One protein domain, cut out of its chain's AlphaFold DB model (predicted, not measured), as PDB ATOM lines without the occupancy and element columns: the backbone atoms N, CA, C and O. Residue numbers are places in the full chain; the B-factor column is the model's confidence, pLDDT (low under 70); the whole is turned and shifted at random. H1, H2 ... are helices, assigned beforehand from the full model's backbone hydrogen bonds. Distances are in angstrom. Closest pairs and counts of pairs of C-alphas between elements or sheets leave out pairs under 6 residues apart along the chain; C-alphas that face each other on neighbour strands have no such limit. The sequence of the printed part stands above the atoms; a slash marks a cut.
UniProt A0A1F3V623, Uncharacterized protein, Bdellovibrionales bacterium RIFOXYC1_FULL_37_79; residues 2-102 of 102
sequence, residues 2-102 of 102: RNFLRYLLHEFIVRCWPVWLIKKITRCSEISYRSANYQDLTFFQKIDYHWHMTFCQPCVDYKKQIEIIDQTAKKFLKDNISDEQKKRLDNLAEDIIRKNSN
ATOM      1  N   ARG A   2     -37.158  36.898 -36.663       67.81
ATOM      2  CA  ARG A   2     -36.408  38.109 -36.242       67.81
ATOM      3  C   ARG A   2     -34.944  37.868 -35.823       67.81
ATOM      4  O   ARG A   2     -34.088  38.689 -36.127       67.81
ATOM      5  N   ASN A   3     -34.656  36.740 -35.169       72.38
ATOM      6  CA  ASN A   3     -33.294  36.396 -34.733       72.38
ATOM      7  C   ASN A   3     -32.386  35.997 -35.908       72.38
ATOM      8  O   ASN A   3     -31.218  36.364 -35.928       72.38
ATOM      9  N   PHE A   4     -32.936  35.313 -36.916       76.69
ATOM     10  CA  PHE A   4     -32.193  34.923 -38.117       76.69
ATOM     11  C   PHE A   4     -31.835  36.141 -38.979       76.69
ATOM     12  O   PHE A   4     -30.697  36.281 -39.411       76.69
ATOM     13  N   LEU A   5     -32.775  37.078 -39.145       77.88
ATOM     14  CA  LEU A   5     -32.527  38.325 -39.874       77.88
ATOM     15  C   LEU A   5     -31.436  39.176 -39.201       77.88
ATOM     16  O   LEU A   5     -30.591  39.746 -39.880       77.88
ATOM     17  N   ARG A   6     -31.426  39.227 -37.860       69.75
ATOM     18  CA  ARG A   6     -30.376  39.910 -37.088       69.75
ATOM     19  C   ARG A   6     -29.019  39.235 -37.200       69.75
ATOM     20  O   ARG A   6     -28.025  39.940 -37.298       69.75
ATOM     21  N   TYR A   7     -28.979  37.905 -37.203       77.38
ATOM     22  CA  TYR A   7     -27.744  37.158 -37.426       77.38
ATOM     23  C   TYR A   7     -27.149  37.470 -38.804       77.38
ATOM     24  O   TYR A   7     -25.977  37.817 -38.902       77.38
ATOM     25  N   LEU A   8     -27.976  37.455 -39.856       80.06
ATOM     26  CA  LEU A   8     -27.540  37.827 -41.204       80.06
ATOM     27  C   LEU A   8     -27.083  39.287 -41.290       80.06
ATOM     28  O   LEU A   8     -26.077  39.571 -41.930       80.06
ATOM     29  N   LEU A   9     -27.785  40.204 -40.618       77.81
ATOM     30  CA  LEU A   9     -27.372  41.605 -40.506       77.81
ATOM     31  C   LEU A   9     -26.028  41.745 -39.793       77.81
ATOM     32  O   LEU A   9     -25.182  42.483 -40.278       77.81
ATOM     33  N   HIS A  10     -25.821  41.040 -38.680       76.69
ATOM     34  CA  HIS A  10     -24.556  41.045 -37.950       76.69
ATOM     35  C   HIS A  10     -23.410  40.539 -38.828       76.69
ATOM     36  O   HIS A  10     -22.406  41.227 -38.963       76.69
ATOM     37  N   GLU A  11     -23.583  39.390 -39.482       79.12
ATOM     38  CA  GLU A  11     -22.590  38.817 -40.397       79.12
ATOM     39  C   GLU A  11     -22.278  39.747 -41.576       79.12
ATOM     40  O   GLU A  11     -21.112  39.954 -41.912       79.12
ATOM     41  N   PHE A  12     -23.303  40.355 -42.180       81.00
ATOM     42  CA  PHE A  12     -23.138  41.312 -43.272       81.00
ATOM     43  C   PHE A  12     -22.408  42.577 -42.813       81.00
ATOM     44  O   PHE A  12     -21.485  43.035 -43.473       81.00
ATOM     45  N   ILE A  13     -22.775  43.120 -41.653       75.94
ATOM     46  CA  ILE A  13     -22.123  44.280 -41.038       75.94
ATOM     47  C   ILE A  13     -20.661  43.959 -40.730       75.94
ATOM     48  O   ILE A  13     -19.774  44.693 -41.139       75.94
ATOM     49  N   VAL A  14     -20.366  42.843 -40.074       73.56
ATOM     50  CA  VAL A  14     -18.984  42.491 -39.725       73.56
ATOM     51  C   VAL A  14     -18.126  42.252 -40.975       73.56
ATOM     52  O   VAL A  14     -16.953  42.620 -40.977       73.56
ATOM     53  N   ARG A  15     -18.693  41.687 -42.051       76.56
ATOM     54  CA  ARG A  15     -17.963  41.414 -43.303       76.56
ATOM     55  C   ARG A  15     -17.839  42.606 -44.247       76.56
ATOM     56  O   ARG A  15     -16.801  42.752 -44.884       76.56
ATOM     57  N   CYS A  16     -18.883  43.417 -44.394       77.25
ATOM     58  CA  CYS A  16     -18.937  44.488 -45.394       77.25
ATOM     59  C   CYS A  16     -18.534  45.851 -44.832       77.25
ATOM     60  O   CYS A  16     -18.224  46.761 -45.603       77.25
ATOM     61  N   TRP A  17     -18.535  46.025 -43.510       73.19
ATOM     62  CA  TRP A  17     -18.189  47.305 -42.914       73.19
ATOM     63  C   TRP A  17     -16.666  47.430 -42.822       73.19
ATOM     64  O   TRP A  17     -16.004  46.572 -42.235       73.19
ATOM     65  N   PRO A  18     -16.066  48.486 -43.389       73.00
ATOM     66  CA  PRO A  18     -14.624  48.653 -43.330       73.00
ATOM     67  C   PRO A  18     -14.128  48.695 -41.879       73.00
ATOM     68  O   PRO A  18     -14.705  49.361 -41.017       73.00
ATOM     69  N   VAL A  19     -13.024  47.988 -41.623       65.94
ATOM     70  CA  VAL A  19     -12.452  47.712 -40.289       65.94
ATOM     71  C   VAL A  19     -12.272  48.978 -39.436       65.94
ATOM     72  O   VAL A  19     -12.370  48.933 -38.209       65.94
ATOM     73  N   TRP A  20     -12.066  50.139 -40.066       66.38
ATOM     74  CA  TRP A  20     -11.959  51.436 -39.391       66.38
ATOM     75  C   TRP A  20     -13.237  51.902 -38.672       66.38
ATOM     76  O   TRP A  20     -13.160  52.681 -37.727       66.38
ATOM     77  N   LEU A  21     -14.405  51.419 -39.094       65.12
ATOM     78  CA  LEU A  21     -15.722  51.811 -38.595       65.12
ATOM     79  C   LEU A  21     -16.121  50.845 -37.490       65.12
ATOM     80  O   LEU A  21     -16.616  51.288 -36.464       65.12
ATOM     81  N   ILE A  22     -15.754  49.568 -37.628       63.88
ATOM     82  CA  ILE A  22     -15.839  48.577 -36.549       63.88
ATOM     83  C   ILE A  22     -15.024  49.034 -35.330       63.88
ATOM     84  O   ILE A  22     -15.492  48.931 -34.203       63.88
ATOM     85  N   LYS A  23     -13.843  49.638 -35.535       64.88
ATOM     86  CA  LYS A  23     -13.037  50.222 -34.442       64.88
ATOM     87  C   LYS A  23     -13.690  51.422 -33.741       64.88
ATOM     88  O   LYS A  23     -13.285  51.741 -32.627       64.88
ATOM     89  N   LYS A  24     -14.656  52.088 -34.381       68.00
ATOM     90  CA  LYS A  24     -15.431  53.193 -33.793       68.00
ATOM     91  C   LYS A  24     -16.717  52.727 -33.112       68.00
ATOM     92  O   LYS A  24     -17.366  53.541 -32.466       68.00
ATOM     93  N   ILE A  25     -17.086  51.453 -33.253       71.62
ATOM     94  CA  ILE A  25     -18.244  50.903 -32.557       71.62
ATOM     95  C   ILE A  25     -17.938  50.867 -31.062       71.62
ATOM     96  O   ILE A  25     -16.925  50.319 -30.621       71.62
ATOM     97  N   THR A  26     -18.852  51.435 -30.284       80.75
ATOM     98  CA  THR A  26     -18.796  51.418 -28.826       80.75
ATOM     99  C   THR A  26     -18.706  49.989 -28.304       80.75
ATOM    100  O   THR A  26     -19.417  49.090 -28.759       80.75
ATOM    101  N   ARG A  27     -17.803  49.762 -27.348       86.56
ATOM    102  CA  ARG A  27     -17.540  48.429 -26.793       86.56
ATOM    103  C   ARG A  27     -18.745  47.927 -25.998       86.56
ATOM    104  O   ARG A  27     -19.405  48.703 -25.311       86.56
ATOM    105  N   CYS A  28     -18.968  46.612 -25.996       86.88
ATOM    106  CA  CYS A  28     -20.072  45.992 -25.253       86.88
ATOM    107  C   CYS A  28     -20.069  46.351 -23.754       86.88
ATOM    108  O   CYS A  28     -21.129  46.569 -23.179       86.88
ATOM    109  N   SER A  29     -18.884  46.475 -23.140       86.25
ATOM    110  CA  SER A  29     -18.719  46.877 -21.734       86.25
ATOM    111  C   SER A  29     -19.213  48.299 -21.447       86.25
ATOM    112  O   SER A  29     -19.702  48.603 -20.361       86.25
ATOM    113  N   GLU A  30     -19.091  49.191 -22.425       88.69
ATOM    114  CA  GLU A  30     -19.578  50.559 -22.304       88.69
ATOM    115  C   GLU A  30     -21.089  50.607 -22.541       88.69
ATOM    116  O   GLU A  30     -21.814  51.294 -21.825       88.69
ATOM    117  N   ILE A  31     -21.594  49.793 -23.469       90.94
ATOM    118  CA  ILE A  31     -23.032  49.627 -23.694       90.94
ATOM    119  C   ILE A  31     -23.733  49.089 -22.451       90.94
ATOM    120  O   ILE A  31     -24.787  49.613 -22.106       90.94
ATOM    121  N   SER A  32     -23.148  48.128 -21.727       86.25
ATOM    122  CA  SER A  32     -23.738  47.635 -20.474       86.25
ATOM    123  C   SER A  32     -23.872  48.728 -19.414       86.25
ATOM    124  O   SER A  32     -24.890  48.782 -18.726       86.25
ATOM    125  N   TYR A  33     -22.894  49.636 -19.315       87.88
ATOM    126  CA  TYR A  33     -22.977  50.794 -18.421       87.88
ATOM    127  C   TYR A  33     -24.052  51.789 -18.883       87.88
ATOM    128  O   TYR A  33     -24.863  52.268 -18.087       87.88
ATOM    129  N   ARG A  34     -24.101  52.066 -20.190       90.69
ATOM    130  CA  ARG A  34     -25.101  52.947 -20.805       90.69
ATOM    131  C   ARG A  34     -26.525  52.390 -20.701       90.69
ATOM    132  O   ARG A  34     -27.461  53.175 -20.610       90.69
ATOM    133  N   SER A  35     -26.708  51.067 -20.673       88.19
ATOM    134  CA  SER A  35     -28.017  50.439 -20.443       88.19
ATOM    135  C   SER A  35     -28.581  50.777 -19.062       88.19
ATOM    136  O   SER A  35     -29.781  51.013 -18.957       88.19
ATOM    137  N   ALA A  36     -27.735  50.825 -18.029       84.44
ATOM    138  CA  ALA A  36     -28.155  51.169 -16.671       84.44
ATOM    139  C   ALA A  36     -28.461  52.669 -16.507       84.44
ATOM    140  O   ALA A  36     -29.366  53.031 -15.766       84.44
ATOM    141  N   ASN A  37     -27.759  53.530 -17.249       88.19
ATOM    142  CA  ASN A  37     -27.852  54.992 -17.142       88.19
ATOM    143  C   ASN A  37     -28.461  55.633 -18.402       88.19
ATOM    144  O   ASN A  37     -28.058  56.714 -18.824       88.19
ATOM    145  N   TYR A  38     -29.403  54.949 -19.065       88.25
ATOM    146  CA  TYR A  38     -29.895  55.363 -20.389       88.25
ATOM    147  C   TYR A  38     -30.529  56.763 -20.396       88.25
ATOM    148  O   TYR A  38     -30.469  57.473 -21.406       88.25
ATOM    149  N   GLN A  39     -31.146  57.170 -19.282       89.38
ATOM    150  CA  GLN A  39     -31.801  58.474 -19.166       89.38
ATOM    151  C   GLN A  39     -30.793  59.624 -19.254       89.38
ATOM    152  O   GLN A  39     -31.054  60.585 -19.986       89.38
ATOM    153  N   ASP A  40     -29.617  59.445 -18.652       92.50
ATOM    154  CA  ASP A  40     -28.545  60.444 -18.554       92.50
ATOM    155  C   ASP A  40     -27.692  60.554 -19.826       92.50
ATOM    156  O   ASP A  40     -26.804  61.399 -19.931       92.50
ATOM    157  N   LEU A  41     -27.952  59.710 -20.828       91.75
ATOM    158  CA  LEU A  41     -27.217  59.750 -22.087       91.75
ATOM    159  C   LEU A  41     -27.613  60.962 -22.936       91.75
ATOM    160  O   LEU A  41     -28.798  61.249 -23.162       91.75
ATOM    161  N   THR A  42     -26.596  61.596 -23.517       94.06
ATOM    162  CA  THR A  42     -26.765  62.606 -24.569       94.06
ATOM    163  C   THR A  42     -27.431  62.005 -25.812       94.06
ATOM    164  O   THR A  42     -27.419  60.792 -26.037       94.06
ATOM    165  N   PHE A  43     -27.994  62.859 -26.669       92.75
ATOM    166  CA  PHE A  43     -28.665  62.426 -27.899       92.75
ATOM    167  C   PHE A  43     -27.766  61.559 -28.800       92.75
ATOM    168  O   PHE A  43     -28.172  60.480 -29.232       92.75
ATOM    169  N   PHE A  44     -26.515  61.977 -29.015       90.12
ATOM    170  CA  PHE A  44     -25.560  61.214 -29.823       90.12
ATOM    171  C   PHE A  44     -25.214  59.858 -29.198       90.12
ATOM    172  O   PHE A  44     -25.144  58.856 -29.906       90.12
ATOM    173  N   GLN A  45     -25.078  59.793 -27.871       89.50
ATOM    174  CA  GLN A  45     -24.852  58.529 -27.164       89.50
ATOM    175  C   GLN A  45     -26.058  57.588 -27.257       89.50
ATOM    176  O   GLN A  45     -25.868  56.376 -27.337       89.50
ATOM    177  N   LYS A  46     -27.288  58.120 -27.280       92.31
ATOM    178  CA  LYS A  46     -28.515  57.332 -27.478       92.31
ATOM    179  C   LYS A  46     -28.593  56.739 -28.886       92.31
ATOM    180  O   LYS A  46     -28.985  55.579 -29.021       92.31
ATOM    181  N   ILE A  47     -28.196  57.500 -29.909       90.06
ATOM    182  CA  ILE A  47     -28.110  57.013 -31.296       90.06
ATOM    183  C   ILE A  47     -27.084  55.890 -31.404       90.06
ATOM    184  O   ILE A  47     -27.400  54.817 -31.909       90.06
ATOM    185  N   ASP A  48     -25.872  56.124 -30.910       87.75
ATOM    186  CA  ASP A  48     -24.790  55.141 -30.941       87.75
ATOM    187  C   ASP A  48     -25.153  53.864 -30.159       87.75
ATOM    188  O   ASP A  48     -24.973  52.747 -30.646       87.75
ATOM    189  N   TYR A  49     -25.791  54.021 -28.996       90.81
ATOM    190  CA  TYR A  49     -26.361  52.906 -28.245       90.81
ATOM    191  C   TYR A  49     -27.381  52.118 -29.077       90.81
ATOM    192  O   TYR A  49     -27.298  50.892 -29.153       90.81
ATOM    193  N   HIS A  50     -28.328  52.798 -29.729       89.44
ATOM    194  CA  HIS A  50     -29.323  52.136 -30.576       89.44
ATOM    195  C   HIS A  50     -28.673  51.375 -31.722       89.44
ATOM    196  O   HIS A  50     -29.025  50.218 -31.949       89.44
ATOM    197  N   TRP A  51     -27.703  51.997 -32.393       87.12
ATOM    198  CA  TRP A  51     -26.921  51.352 -33.438       87.12
ATOM    199  C   TRP A  51     -26.283  50.073 -32.921       87.12
ATOM    200  O   TRP A  51     -26.559  49.014 -33.479       87.12
ATOM    201  N   HIS A  52     -25.545  50.124 -31.811       88.69
ATOM    202  CA  HIS A  52     -24.933  48.933 -31.222       88.69
ATOM    203  C   HIS A  52     -25.946  47.808 -30.965       88.69
ATOM    204  O   HIS A  52     -25.714  46.644 -31.295       88.69
ATOM    205  N   MET A  53     -27.117  48.158 -30.440       87.69
ATOM    206  CA  MET A  53     -28.185  47.207 -30.123       87.69
ATOM    207  C   MET A  53     -28.872  46.597 -31.358       87.69
ATOM    208  O   MET A  53     -29.604  45.610 -31.226       87.69
ATOM    209  N   THR A  54     -28.666  47.148 -32.561       84.50
ATOM    210  CA  THR A  54     -29.193  46.547 -33.800       84.50
ATOM    211  C   THR A  54     -28.417  45.307 -34.229       84.50
ATOM    212  O   THR A  54     -29.030  44.364 -34.729       84.50
ATOM    213  N   PHE A  55     -27.105  45.281 -33.988       80.38
ATOM    214  CA  PHE A  55     -26.221  44.220 -34.468       80.38
ATOM    215  C   PHE A  55     -25.585  43.390 -33.348       80.38
ATOM    216  O   PHE A  55     -25.175  42.268 -33.611       80.38
ATOM    217  N   CYS A  56     -25.508  43.867 -32.103       84.12
ATOM    218  CA  CYS A  56     -24.913  43.102 -31.006       84.12
ATOM    219  C   CYS A  56     -25.964  42.281 -30.244       84.12
ATOM    220  O   CYS A  56     -26.648  42.781 -29.346       84.12
ATOM    221  N   GLN A  57     -26.082  40.995 -30.582       83.12
ATOM    222  CA  GLN A  57     -27.016  40.082 -29.919       83.12
ATOM    223  C   GLN A  57     -26.744  39.914 -28.405       83.12
ATOM    224  O   GLN A  57     -27.702  40.020 -27.638       83.12
ATOM    225  N   PRO A  58     -25.485  39.762 -27.936       86.94
ATOM    226  CA  PRO A  58     -25.197  39.677 -26.502       86.94
ATOM    227  C   PRO A  58     -25.708  40.878 -25.694       86.94
ATOM    228  O   PRO A  58     -26.328  40.699 -24.650       86.94
ATOM    229  N   CYS A  59     -25.519  42.106 -26.191       89.56
ATOM    230  CA  CYS A  59     -25.998  43.310 -25.504       89.56
ATOM    231  C   CYS A  59     -27.530  43.405 -25.487       89.56
ATOM    232  O   CYS A  59     -28.115  43.875 -24.511       89.56
ATOM    233  N   VAL A  60     -28.198  42.913 -26.534       89.12
ATOM    234  CA  VAL A  60     -29.664  42.818 -26.574       89.12
ATOM    235  C   VAL A  60     -30.184  41.865 -25.511       89.12
ATOM    236  O   VAL A  60     -31.157  42.186 -24.830       89.12
ATOM    237  N   ASP A  61     -29.557  40.703 -25.370       88.12
ATOM    238  CA  ASP A  61     -29.993  39.715 -24.390       88.12
ATOM    239  C   ASP A  61     -29.672  40.165 -22.962       88.12
ATOM    240  O   ASP A  61     -30.530  40.037 -22.091       88.12
ATOM    241  N   TYR A  62     -28.532  40.826 -22.747       88.62
ATOM    242  CA  TYR A  62     -28.218  41.498 -21.484       88.62
ATOM    243  C   TYR A  62     -29.286  42.532 -21.092       88.62
ATOM    244  O   TYR A  62     -29.796  42.506 -19.973       88.62
ATOM    245  N   LYS A  63     -29.706  43.400 -22.025       89.06
ATOM    246  CA  LYS A  63     -30.775  44.377 -21.760       89.06
ATOM    247  C   LYS A  63     -32.077  43.694 -21.336       89.06
ATOM    248  O   LYS A  63     -32.698  44.126 -20.371       89.06
ATOM    249  N   LYS A  64     -32.482  42.621 -22.024       89.94
ATOM    250  CA  LYS A  64     -33.690  41.867 -21.645       89.94
ATOM    251  C   LYS A  64     -33.566  41.256 -20.253       89.94
ATOM    252  O   LYS A  64     -34.542  41.256 -19.515       89.94
ATOM    253  N   GLN A  65     -32.395  40.731 -19.891       90.00
ATOM    254  CA  GLN A  65     -32.166  40.185 -18.551       90.00
ATOM    255  C   GLN A  65     -32.349  41.267 -17.481       90.00
ATOM    256  O   GLN A  65     -33.049  41.022 -16.503       90.00
ATOM    257  N   ILE A  66     -31.815  42.475 -17.698       88.25
ATOM    258  CA  ILE A  66     -32.050  43.619 -16.802       88.25
ATOM    259  C   ILE A  66     -33.544  43.942 -16.705       88.25
ATOM    260  O   ILE A  66     -34.059  44.091 -15.603       88.25
ATOM    261  N   GLU A  67     -34.250  44.029 -17.836       88.19
ATOM    262  CA  GLU A  67     -35.691  44.324 -17.859       88.19
ATOM    263  C   GLU A  67     -36.504  43.276 -17.078       88.19
ATOM    264  O   GLU A  67     -37.410  43.631 -16.325       88.19
ATOM    265  N   ILE A  68     -36.161  41.990 -17.206       91.06
ATOM    266  CA  ILE A  68     -36.801  40.897 -16.460       91.06
ATOM    267  C   ILE A  68     -36.519  41.020 -14.961       91.06
ATOM    268  O   ILE A  68     -37.436  40.847 -14.154       91.06
ATOM    269  N   ILE A  69     -35.276  41.324 -14.576       89.56
ATOM    270  CA  ILE A  69     -34.898  41.517 -13.172       89.56
ATOM    271  C   ILE A  69     -35.668  42.702 -12.583       89.56
ATOM    272  O   ILE A  69     -36.275  42.551 -11.526       89.56
ATOM    273  N   ASP A  70     -35.715  43.839 -13.278       87.31
ATOM    274  CA  ASP A  70     -36.435  45.039 -12.833       87.31
ATOM    275  C   ASP A  70     -37.938  44.772 -12.654       87.31
ATOM    276  O   ASP A  70     -38.523  45.111 -11.625       87.31
ATOM    277  N   GLN A  71     -38.571  44.085 -13.609       89.50
ATOM    278  CA  GLN A  71     -39.983  43.705 -13.503       89.50
ATOM    279  C   GLN A  71     -40.238  42.733 -12.349       89.50
ATOM    280  O   GLN A  71     -41.218  42.881 -11.616       89.50
ATOM    281  N   THR A  72     -39.354  41.753 -12.173       89.69
ATOM    282  CA  THR A  72     -39.475  40.756 -11.104       89.69
ATOM    283  C   THR A  72     -39.273  41.402  -9.737       89.69
ATOM    284  O   THR A  72     -40.062  41.148  -8.832       89.69
ATOM    285  N   ALA A  73     -38.290  42.295  -9.593       86.25
ATOM    286  CA  ALA A  73     -38.060  43.061  -8.375       86.25
ATOM    287  C   ALA A  73     -39.263  43.953  -8.047       86.25
ATOM    288  O   ALA A  73     -39.759  43.924  -6.926       86.25
ATOM    289  N   LYS A  74     -39.806  44.680  -9.034       85.81
ATOM    290  CA  LYS A  74     -41.017  45.498  -8.852       85.81
ATOM    291  C   LYS A  74     -42.217  44.669  -8.415       85.81
ATOM    292  O   LYS A  74     -42.950  45.094  -7.527       85.81
ATOM    293  N   LYS A  75     -42.417  43.493  -9.012       85.56
ATOM    294  CA  LYS A  75     -43.495  42.578  -8.627       85.56
ATOM    295  C   LYS A  75     -43.289  42.034  -7.214       85.56
ATOM    296  O   LYS A  75     -44.204  42.103  -6.407       85.56
ATOM    297  N   PHE A  76     -42.081  41.578  -6.890       83.50
ATOM    298  CA  PHE A  76     -41.740  41.094  -5.555       83.50
ATOM    299  C   PHE A  76     -41.968  42.165  -4.484       83.50
ATOM    300  O   PHE A  76     -42.590  41.883  -3.466       83.50
ATOM    301  N   LEU A  77     -41.517  43.397  -4.732       80.25
ATOM    302  CA  LEU A  77     -41.734  44.526  -3.830       80.25
ATOM    303  C   LEU A  77     -43.222  44.868  -3.715       80.25
ATOM    304  O   LEU A  77     -43.702  45.111  -2.619       80.25
ATOM    305  N   LYS A  78     -43.974  44.854  -4.818       76.56
ATOM    306  CA  LYS A  78     -45.416  45.131  -4.792       76.56
ATOM    307  C   LYS A  78     -46.207  44.073  -4.018       76.56
ATOM    308  O   LYS A  78     -47.145  44.437  -3.319       76.56
ATOM    309  N   ASP A  79     -45.830  42.805  -4.146       74.81
ATOM    310  CA  ASP A  79     -46.565  41.679  -3.564       74.81
ATOM    311  C   ASP A  79     -46.151  41.392  -2.103       74.81
ATOM    312  O   ASP A  79     -46.936  40.805  -1.363       74.81
ATOM    313  N   ASN A  80     -44.950  41.807  -1.666       69.81
ATOM    314  CA  ASN A  80     -44.416  41.498  -0.325       69.81
ATOM    315  C   ASN A  80     -44.241  42.707   0.606       69.81
ATOM    316  O   ASN A  80     -43.918  42.513   1.776       69.81
ATOM    317  N   ILE A  81     -44.423  43.942   0.129       67.38
ATOM    318  CA  ILE A  81     -44.366  45.128   0.991       67.38
ATOM    319  C   ILE A  81     -45.769  45.423   1.506       67.38
ATOM    320  O   ILE A  81     -46.659  45.770   0.730       67.38
ATOM    321  N   SER A  82     -45.961  45.323   2.824       72.81
ATOM    322  CA  SER A  82     -47.188  45.825   3.448       72.81
ATOM    323  C   SER A  82     -47.254  47.351   3.319       72.81
ATOM    324  O   SER A  82     -46.219  48.024   3.296       72.81
ATOM    325  N   ASP A  83     -48.456  47.928   3.285       76.75
ATOM    326  CA  ASP A  83     -48.641  49.389   3.211       76.75
ATOM    327  C   ASP A  83     -47.863  50.146   4.306       76.75
ATOM    328  O   ASP A  83     -47.432  51.288   4.127       76.75
ATOM    329  N   GLU A  84     -47.612  49.479   5.430       75.94
ATOM    330  CA  GLU A  84     -46.859  50.001   6.563       75.94
ATOM    331  C   GLU A  84     -45.343  50.052   6.309       75.94
ATOM    332  O   GLU A  84     -44.676  51.019   6.683       75.94
ATOM    333  N   GLN A  85     -44.785  49.063   5.606       74.38
ATOM    334  CA  GLN A  85     -43.390  49.087   5.155       74.38
ATOM    335  C   GLN A  85     -43.175  50.111   4.034       74.38
ATOM    336  O   GLN A  85     -42.126  50.754   3.985       74.38
ATOM    337  N   LYS A  86     -44.187  50.315   3.186       75.94
ATOM    338  CA  LYS A  86     -44.175  51.334   2.133       75.94
ATOM    339  C   LYS A  86     -44.101  52.746   2.723       75.94
ATOM    340  O   LYS A  86     -43.200  53.501   2.374       75.94
ATOM    341  N   LYS A  87     -44.935  53.038   3.732       80.81
ATOM    342  CA  LYS A  87     -44.874  54.296   4.504       80.81
ATOM    343  C   LYS A  87     -43.516  54.533   5.164       80.81
ATOM    344  O   LYS A  87     -43.047  55.665   5.209       80.81
ATOM    345  N   ARG A  88     -42.871  53.486   5.692       80.81
ATOM    346  CA  ARG A  88     -41.530  53.620   6.289       80.81
ATOM    347  C   ARG A  88     -40.467  53.985   5.256       80.81
ATOM    348  O   ARG A  88     -39.588  54.776   5.576       80.81
ATOM    349  N   LEU A  89     -40.547  53.418   4.055       81.19
ATOM    350  CA  LEU A  89     -39.644  53.725   2.945       81.19
ATOM    351  C   LEU A  89     -39.813  55.164   2.451       81.19
ATOM    352  O   LEU A  89     -38.809  55.851   2.280       81.19
ATOM    353  N   ASP A  90     -41.054  55.629   2.302       83.19
ATOM    354  CA  ASP A  90     -41.342  57.008   1.892       83.19
ATOM    355  C   ASP A  90     -40.837  58.016   2.940       83.19
ATOM    356  O   ASP A  90     -40.118  58.953   2.598       83.19
ATOM    357  N   ASN A  91     -41.085  57.756   4.231       87.12
ATOM    358  CA  ASN A  91     -40.565  58.590   5.322       87.12
ATOM    359  C   ASN A  91     -39.024  58.606   5.369       87.12
ATOM    360  O   ASN A  91     -38.420  59.644   5.626       87.12
ATOM    361  N   LEU A  92     -38.369  57.466   5.111       86.44
ATOM    362  CA  LEU A  92     -36.905  57.375   5.037       86.44
ATOM    363  C   LEU A  92     -36.341  58.166   3.852       86.44
ATOM    364  O   LEU A  92     -35.311  58.825   3.993       86.44
ATOM    365  N   ALA A  93     -37.002  58.109   2.694       83.88
ATOM    366  CA  ALA A  93     -36.604  58.871   1.517       83.88
ATOM    367  C   ALA A  93     -36.731  60.384   1.765       83.88
ATOM    368  O   ALA A  93     -35.792  61.128   1.471       83.88
ATOM    369  N   GLU A  94     -37.835  60.833   2.371       88.12
ATOM    370  CA  GLU A  94     -38.035  62.238   2.750       88.12
ATOM    371  C   GLU A  94     -36.987  62.725   3.758       88.12
ATOM    372  O   GLU A  94     -36.405  63.797   3.571       88.12
ATOM    373  N   ASP A  95     -36.674  61.930   4.786       89.44
ATOM    374  CA  ASP A  95     -35.659  62.283   5.784       89.44
ATOM    375  C   ASP A  95     -34.251  62.414   5.176       89.44
ATOM    376  O   ASP A  95     -33.481  63.298   5.564       89.44
ATOM    377  N   ILE A  96     -33.901  61.563   4.205       87.81
ATOM    378  CA  ILE A  96     -32.615  61.636   3.492       87.81
ATOM    379  C   ILE A  96     -32.546  62.887   2.608       87.81
ATOM    380  O   ILE A  96     -31.513  63.562   2.590       87.81
ATOM    381  N   ILE A  97     -33.628  63.220   1.898       83.19
ATOM    382  CA  ILE A  97     -33.706  64.441   1.083       83.19
ATOM    383  C   ILE A  97     -33.577  65.672   1.984       83.19
ATOM    384  O   ILE A  97     -32.777  66.564   1.697       83.19
ATOM    385  N   ARG A  98     -34.287  65.699   3.118       84.69
ATOM    386  CA  ARG A  98     -34.251  66.822   4.063       84.69
ATOM    387  C   ARG A  98     -32.873  67.014   4.695       84.69
ATOM    388  O   ARG A  98     -32.458  68.150   4.901       84.69
ATOM    389  N   LYS A  99     -32.149  65.925   4.979       86.00
ATOM    390  CA  LYS A  99     -30.781  65.981   5.522       86.00
ATOM    391  C   LYS A  99     -29.729  66.469   4.529       86.00
ATOM    392  O   LYS A  99     -28.734  67.011   4.978       86.00
ATOM    393  N   ASN A 100     -29.925  66.260   3.228       76.94
ATOM    394  CA  ASN A 100     -28.987  66.717   2.195       76.94
ATOM    395  C   ASN A 100     -29.365  68.075   1.577       76.94
ATOM    396  O   ASN A 100     -28.616  68.594   0.756       76.94
ATOM    397  N   SER A 101     -30.531  68.627   1.932       69.19
ATOM    398  CA  SER A 101     -31.006  69.937   1.453       69.19
ATOM    399  C   SER A 101     -30.728  71.089   2.435       69.19
ATOM    400  O   SER A 101     -31.036  72.233   2.108       69.19
ATOM    401  N   ASN A 102     -30.171  70.789   3.615       50.19
ATOM    402  CA  ASN A 102     -29.645  71.739   4.608       50.19
ATOM    403  C   ASN A 102     -28.122  71.618   4.668       50.19
ATOM    404  O   ASN A 102     -27.470  72.653   4.919       50.19
TER     405      ASN A 102
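What this domain is: This is residues 2 to 102 of the 102 residues of an uncharacterized protein of Bdellovibrionales bacterium RIFOXYC1_FULL_37_79 (UniProt A0A1F3V623). The long helix H5 reaches from a loose cluster of H1, H3 and H4 to a corner with H6. 101 residues are printed, with six named helices: all helix. The whole is extended: radius of gyration of the C-alphas 20.0 A, spans 59 by 35 by 18 A.

How they stand to each other: H5, residues 57 to 80, touches H3, residues 28 to 36, with 59 to 63 alone; the closest C-alphas, 28 and 59, are 6.5 A apart. H4, residues 43 to 55, touches H1, residues 2 to 16, with 54 to 55 alone; the closest C-alphas, 10 and 55, are 5.0 A apart. H2, residues 19 to 22, and H6, residues 83 to 100, touch no helix. Every O i to N i+4 pair is within hydrogen-bond range in H1, H5 and H6, 3 of 5 in H3, 8 of 9 in H4.

Where its parts are: H5, 34.4 A long, begins at (-27.016, 40.082, -29.919); H6 ends at (-28.987, 66.717, 2.195).

The domain as a whole: The printed part has no cut; pLDDT is under 70 in residues 19 to 24, for instance.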